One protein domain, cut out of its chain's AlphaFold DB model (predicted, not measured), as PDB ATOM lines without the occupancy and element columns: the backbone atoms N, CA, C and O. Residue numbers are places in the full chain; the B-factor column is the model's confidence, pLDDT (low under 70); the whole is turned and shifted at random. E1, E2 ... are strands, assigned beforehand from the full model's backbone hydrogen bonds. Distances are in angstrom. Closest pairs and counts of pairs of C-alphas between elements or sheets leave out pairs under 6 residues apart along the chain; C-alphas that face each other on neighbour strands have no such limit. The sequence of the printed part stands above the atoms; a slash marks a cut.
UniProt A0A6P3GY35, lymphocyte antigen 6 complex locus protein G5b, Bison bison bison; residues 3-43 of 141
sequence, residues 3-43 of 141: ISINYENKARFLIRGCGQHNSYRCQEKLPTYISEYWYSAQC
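This is residues 3 to 43 of the 141 residues of the protein "lymphocyte antigen 6 complex locus protein G5b" of Bison bison bison (UniProt A0A6P3GY35). A single strongly twisted sheet of four antiparallel strands makes the body, built of two hairpins, E1 with E2 and E3 with E4, set side by side so that E1 and E4 are neighbours. A long loop, residues 17 to 28, leaves the end of E2 and swings past one end of the sheet to reach E3 at the opposite edge. The printed part has 41 residues, with no named helix and four named strands, E1, E2, E3 and E4 along the chain; the sheet's order is E2, E1, E4, E3, and the class is all strand. The whole is only just compact, close to loose, with a radius of gyration of the C-alphas of 10.3 A, and elongated, with spans of 28 by 16 by 14 A.

Strand E1, residues 3 to 7, is an inner strand. It forms a hairpin with the edge strand E2, residues 10 to 16, antiparallel at 160 degrees between their directions. In this pair N 3 and O 15 are 2.8 A apart and N 12 and O 5 are 2.8 A apart, both within hydrogen-bond range; C-alphas 11 and 6, which face each other, are 4.2 A apart. E2 and the edge strand E3, residues 29 to 31, are apart, although they follow each other in the chain. E3 forms a hairpin with the inner strand E4, residues 37 to 42, antiparallel at 162 degrees. Here N 39 and O 30 are within hydrogen-bond range at 2.8 A, and C-alphas 38 and 31, which face each other, are 4.0 A apart. E4 is also the antiparallel neighbour of E1, at 155 degrees. Between these two, N 4 and O 40 are within hydrogen-bond range at 2.8 A, as are N 38 and O 6 at 3.0 A.

E1 begins at C-alpha 3, at (152.625, 201.755, 179.293), and measures 13.2 A from first to last C-alpha. E2, the longest strand by residues with seven, measures 17.3 A and ends at C-alpha 16, at (147.062, 198.488, 179.763). E3 has three residues and measures 7.2 A. E4 measures 16.9 A and ends at C-alpha 42, at (156.591, 196.774, 179.632).

The C-alphas of Asn 22 and Glu 36, the two farthest apart, are 28.2 A from each other, while those of Ile 3 and Cys 43, the first and last printed, are 8.7 A apart. The printed part has no cut. The link from E2 to E3 is long, with 12 residues, and the links from E1 to E2 and from E3 to E4 are tight. The mean pLDDT of the printed part is 85.4, and residues 21, 22 and 24 are under 70.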
ATOM      1  N   ILE A   3     151.913 200.508 179.577       89.81
ATOM      2  CA  ILE A   3     152.625 201.755 179.293       89.81
ATOM      3  C   ILE A   3     152.440 202.677 180.496       89.81
ATOM      4  O   ILE A   3     151.310 202.984 180.880       89.81
ATOM      5  N   SER A   4     153.548 203.099 181.092       91.31
ATOM      6  CA  SER A   4     153.572 204.075 182.181       91.31
ATOM      7  C   SER A   4     153.994 205.420 181.616       91.31
ATOM      8  O   SER A   4     155.095 205.525 181.082       91.31
ATOM      9  N   ILE A   5     153.146 206.437 181.739       92.56
ATOM     10  CA  ILE A   5     153.504 207.827 181.440       92.56
ATOM     11  C   ILE A   5     153.865 208.489 182.763       92.56
ATOM     12  O   ILE A   5     153.038 208.582 183.675       92.56
ATOM     13  N   ASN A   6     155.108 208.929 182.864       92.06
ATOM     14  CA  ASN A   6     155.696 209.500 184.059       92.06
ATOM     15  C   ASN A   6     155.871 211.003 183.873       92.06
ATOM     16  O   ASN A   6     156.212 211.446 182.783       92.06
ATOM     17  N   TYR A   7     155.654 211.755 184.946       92.50
ATOM     18  CA  TYR A   7     156.057 213.151 185.070       92.50
ATOM     19  C   TYR A   7     157.175 213.203 186.104       92.50
ATOM     20  O   TYR A   7     156.981 212.713 187.223       92.50
ATOM     21  N   GLU A   8     158.335 213.739 185.726       86.19
ATOM     22  CA  GLU A   8     159.565 213.635 186.521       86.19
ATOM     23  C   GLU A   8     159.862 212.167 186.895       86.19
ATOM     24  O   GLU A   8     160.184 211.364 186.029       86.19
ATOM     25  N   ASN A   9     159.694 211.776 188.164       82.31
ATOM     26  CA  ASN A   9     159.955 210.419 188.660       82.31
ATOM     27  C   ASN A   9     158.693 209.693 189.153       82.31
ATOM     28  O   ASN A   9     158.793 208.703 189.878       82.31
ATOM     29  N   LYS A  10     157.497 210.183 188.805       86.75
ATOM     30  CA  LYS A  10     156.227 209.600 189.261       86.75
ATOM     31  C   LYS A  10     155.340 209.205 188.089       86.75
ATOM     32  O   LYS A  10     155.058 210.023 187.214       86.75
ATOM     33  N   ALA A  11     154.828 207.977 188.127       85.56
ATOM     34  CA  ALA A  11     153.812 207.518 187.191       85.56
ATOM     35  C   ALA A  11     152.522 208.333 187.375       85.56
ATOM     36  O   ALA A  11     151.981 208.421 188.480       85.56
ATOM     37  N   ARG A  12     152.040 208.943 186.290       92.12
ATOM     38  CA  ARG A  12     150.787 209.715 186.248       92.12
ATOM     39  C   ARG A  12     149.670 208.934 185.582       92.12
ATOM     40  O   ARG A  12     148.547 208.946 186.072       92.12
ATOM     41  N   PHE A  13     149.993 208.232 184.500       89.69
ATOM     42  CA  PHE A  13     149.027 207.437 183.753       89.69
ATOM     43  C   PHE A  13     149.562 206.031 183.528       89.69
ATOM     44  O   PHE A  13     150.743 205.837 183.236       89.69
ATOM     45  N   LEU A  14     148.666 205.055 183.656       89.00
ATOM     46  CA  LEU A  14     148.939 203.640 183.445       89.00
ATOM     47  C   LEU A  14     147.951 203.108 182.417       89.00
ATOM     48  O   LEU A  14     146.755 203.001 182.683       89.00
ATOM     49  N   ILE A  15     148.469 202.772 181.244       87.62
ATOM     50  CA  ILE A  15     147.695 202.258 180.118       87.62
ATOM     51  C   ILE A  15     147.988 200.766 180.003       87.62
ATOM     52  O   ILE A  15     149.146 200.349 180.026       87.62
ATOM     53  N   ARG A  16     146.945 199.945 179.887       86.75
ATOM     54  CA  ARG A  16     147.062 198.488 179.763       86.75
ATOM     55  C   ARG A  16     146.341 198.011 178.523       86.75
ATOM     56  O   ARG A  16     145.253 198.485 178.220       86.75
ATOM     57  N   GLY A  17     146.932 197.036 177.854       83.50
ATOM     58  CA  GLY A  17     146.301 196.405 176.708       83.50
ATOM     59  C   GLY A  17     147.117 195.259 176.144       83.50
ATOM     60  O   GLY A  17     148.183 194.899 176.665       83.50
ATOM     61  N   CYS A  18     146.599 194.698 175.062       82.31
ATOM     62  CA  CYS A  18     147.305 193.734 174.237       82.31
ATOM     63  C   CYS A  18     148.331 194.458 173.355       82.31
ATOM     64  O   CYS A  18     148.145 195.611 172.969       82.31
ATOM     65  N   GLY A  19     149.437 193.787 173.064       79.31
ATOM     66  CA  GLY A  19     150.501 194.306 172.213       79.31
ATOM     67  C   GLY A  19     151.392 193.161 171.759       79.31
ATOM     68  O   GLY A  19     151.392 192.093 172.371       79.31
ATOM     69  N   GLN A  20     152.143 193.367 170.683       78.31
ATOM     70  CA  GLN A  20     153.057 192.350 170.177       78.31
ATOM     71  C   GLN A  20     154.253 192.208 171.128       78.31
ATOM     72  O   GLN A  20     154.991 193.165 171.334       78.31
ATOM     73  N   HIS A  21     154.441 191.011 171.696       67.56
ATOM     74  CA  HIS A  21     155.453 190.747 172.728       67.56
ATOM     75  C   HIS A  21     156.891 191.055 172.269       67.56
ATOM     76  O   HIS A  21     157.669 191.611 173.035       67.56
ATOM     77  N   ASN A  22     157.206 190.777 170.999       68.31
ATOM     78  CA  ASN A  22     158.516 191.035 170.389       68.31
ATOM     79  C   ASN A  22     158.550 192.346 169.585       68.31
ATOM     80  O   ASN A  22     159.291 192.469 168.612       68.31
ATOM     81  N   SER A  23     157.695 193.314 169.923       70.94
ATOM     82  CA  SER A  23     157.765 194.638 169.308       70.94
ATOM     83  C   SER A  23     158.990 195.394 169.817       70.94
ATOM     84  O   SER A  23     159.328 195.301 170.994       70.94
ATOM     85  N   TYR A  24     159.576 196.236 168.964       61.28
ATOM     86  CA  TYR A  24     160.602 197.214 169.352       61.28
ATOM     87  C   TYR A  24     160.152 198.141 170.496       61.28
ATOM     88  O   TYR A  24     160.986 198.736 171.166       61.28
ATOM     89  N   ARG A  25     158.837 198.245 170.734       74.81
ATOM     90  CA  ARG A  25     158.257 199.052 171.813       74.81
ATOM     91  C   ARG A  25     158.255 198.363 173.171       74.81
ATOM     92  O   ARG A  25     158.010 199.001 174.189       74.81
ATOM     93  N   CYS A  26     158.476 197.055 173.226       79.69
ATOM     94  CA  CYS A  26     158.563 196.355 174.496       79.69
ATOM     95  C   CYS A  26     159.920 196.648 175.142       79.69
ATOM     96  O   CYS A  26     160.950 196.461 174.511       79.69
ATOM     97  N   GLN A  27     159.909 197.095 176.404       82.81
ATOM     98  CA  GLN A  27     161.076 197.617 177.142       82.81
ATOM     99  C   GLN A  27     161.565 198.996 176.671       82.81
ATOM    100  O   GLN A  27     162.605 199.475 177.122       82.81
ATOM    101  N   GLU A  28     160.796 199.673 175.819       87.31
ATOM    102  CA  GLU A  28     161.102 201.032 175.392       87.31
ATOM    103  C   GLU A  28     160.924 202.008 176.560       87.31
ATOM    104  O   GLU A  28     159.949 201.937 177.314       87.31
ATOM    105  N   LYS A  29     161.877 202.929 176.711       90.81
ATOM    106  CA  LYS A  29     161.804 204.050 177.646       90.81
ATOM    107  C   LYS A  29     162.272 205.303 176.926       90.81
ATOM    108  O   LYS A  29     163.457 205.424 176.628       90.81
ATOM    109  N   LEU A  30     161.354 206.227 176.662       90.94
ATOM    110  CA  LEU A  30     161.631 207.413 175.857       90.94
ATOM    111  C   LEU A  30     160.945 208.663 176.418       90.94
ATOM    112  O   LEU A  30     159.876 208.562 177.030       90.94
ATOM    113  N   PRO A  31     161.529 209.852 176.198       89.94
ATOM    114  CA  PRO A  31     160.838 211.110 176.445       89.94
ATOM    115  C   PRO A  31     159.614 211.237 175.531       89.94
ATOM    116  O   PRO A  31     159.571 210.686 174.428       89.94
ATOM    117  N   THR A  32     158.601 211.964 175.995       87.12
ATOM    118  CA  THR A  32     157.474 212.367 175.146       87.12
ATOM    119  C   THR A  32     157.781 213.695 174.448       87.12
ATOM    120  O   THR A  32     158.852 214.270 174.622       87.12
ATOM    121  N   TYR A  33     156.828 214.209 173.666       88.12
ATOM    122  CA  TYR A  33     156.930 215.545 173.071       88.12
ATOM    123  C   TYR A  33     156.932 216.677 174.117       88.12
ATOM    124  O   TYR A  33     157.323 217.795 173.797       88.12
ATOM    125  N   ILE A  34     156.496 216.394 175.352       87.94
ATOM    126  CA  ILE A  34     156.563 217.306 176.495       87.94
ATOM    127  C   ILE A  34     157.762 216.889 177.352       87.94
ATOM    128  O   ILE A  34     157.809 215.753 177.823       87.94
ATOM    129  N   SER A  35     158.718 217.795 177.559       81.19
ATOM    130  CA  SER A  35     160.021 217.528 178.189       81.19
ATOM    131  C   SER A  35     159.936 216.912 179.583       81.19
ATOM    132  O   SER A  35     160.765 216.078 179.944       81.19
ATOM    133  N   GLU A  36     158.933 217.292 180.370       90.12
ATOM    134  CA  GLU A  36     158.765 216.811 181.743       90.12
ATOM    135  C   GLU A  36     158.151 215.404 181.800       90.12
ATOM    136  O   GLU A  36     158.149 214.764 182.858       90.12
ATOM    137  N   TYR A  37     157.624 214.924 180.668       93.31
ATOM    138  CA  TYR A  37     156.982 213.628 180.548       93.31
ATOM    139  C   TYR A  37     157.843 212.637 179.768       93.31
ATOM    140  O   TYR A  37     158.339 212.912 178.675       93.31
ATOM    141  N   TRP A  38     157.932 211.419 180.284       93.31
ATOM    142  CA  TRP A  38     158.537 210.285 179.590       93.31
ATOM    143  C   TRP A  38     157.668 209.050 179.773       93.31
ATOM    144  O   TRP A  38     156.943 208.928 180.762       93.31
ATOM    145  N   TYR A  39     157.734 208.120 178.830       92.25
ATOM    146  CA  TYR A  39     157.010 206.865 178.933       92.25
ATOM    147  C   TYR A  39     157.957 205.676 179.013       92.25
ATOM    148  O   TYR A  39     159.062 205.700 178.473       92.25
ATOM    149  N   SER A  40     157.510 204.627 179.696       91.69
ATOM    150  CA  SER A  40     158.082 203.290 179.578       91.69
ATOM    151  C   SER A  40     157.014 202.280 179.220       91.69
ATOM    152  O   SER A  40     155.886 202.345 179.710       91.69
ATOM    153  N   ALA A  41     157.386 201.317 178.390       90.50
ATOM    154  CA  ALA A  41     156.529 200.225 177.979       90.50
ATOM    155  C   ALA A  41     157.103 198.892 178.469       90.50
ATOM    156  O   ALA A  41     158.264 198.560 178.246       90.50
ATOM    157  N   GLN A  42     156.271 198.110 179.146       87.38
ATOM    158  CA  GLN A  42     156.591 196.774 179.632       87.38
ATOM    159  C   GLN A  42     155.634 195.768 179.007       87.38
ATOM    160  O   GLN A  42     154.418 195.972 178.929       87.38
ATOM    161  N   CYS A  43     156.189 194.653 178.563       85.88
ATOM    162  CA  CYS A  43     155.438 193.585 177.933       85.88
ATOM    163  C   CYS A  43     155.644 192.291 178.700       85.88
ATOM    164  O   CYS A  43     156.682 192.060 179.309       85.88
TER     165      CYS A  43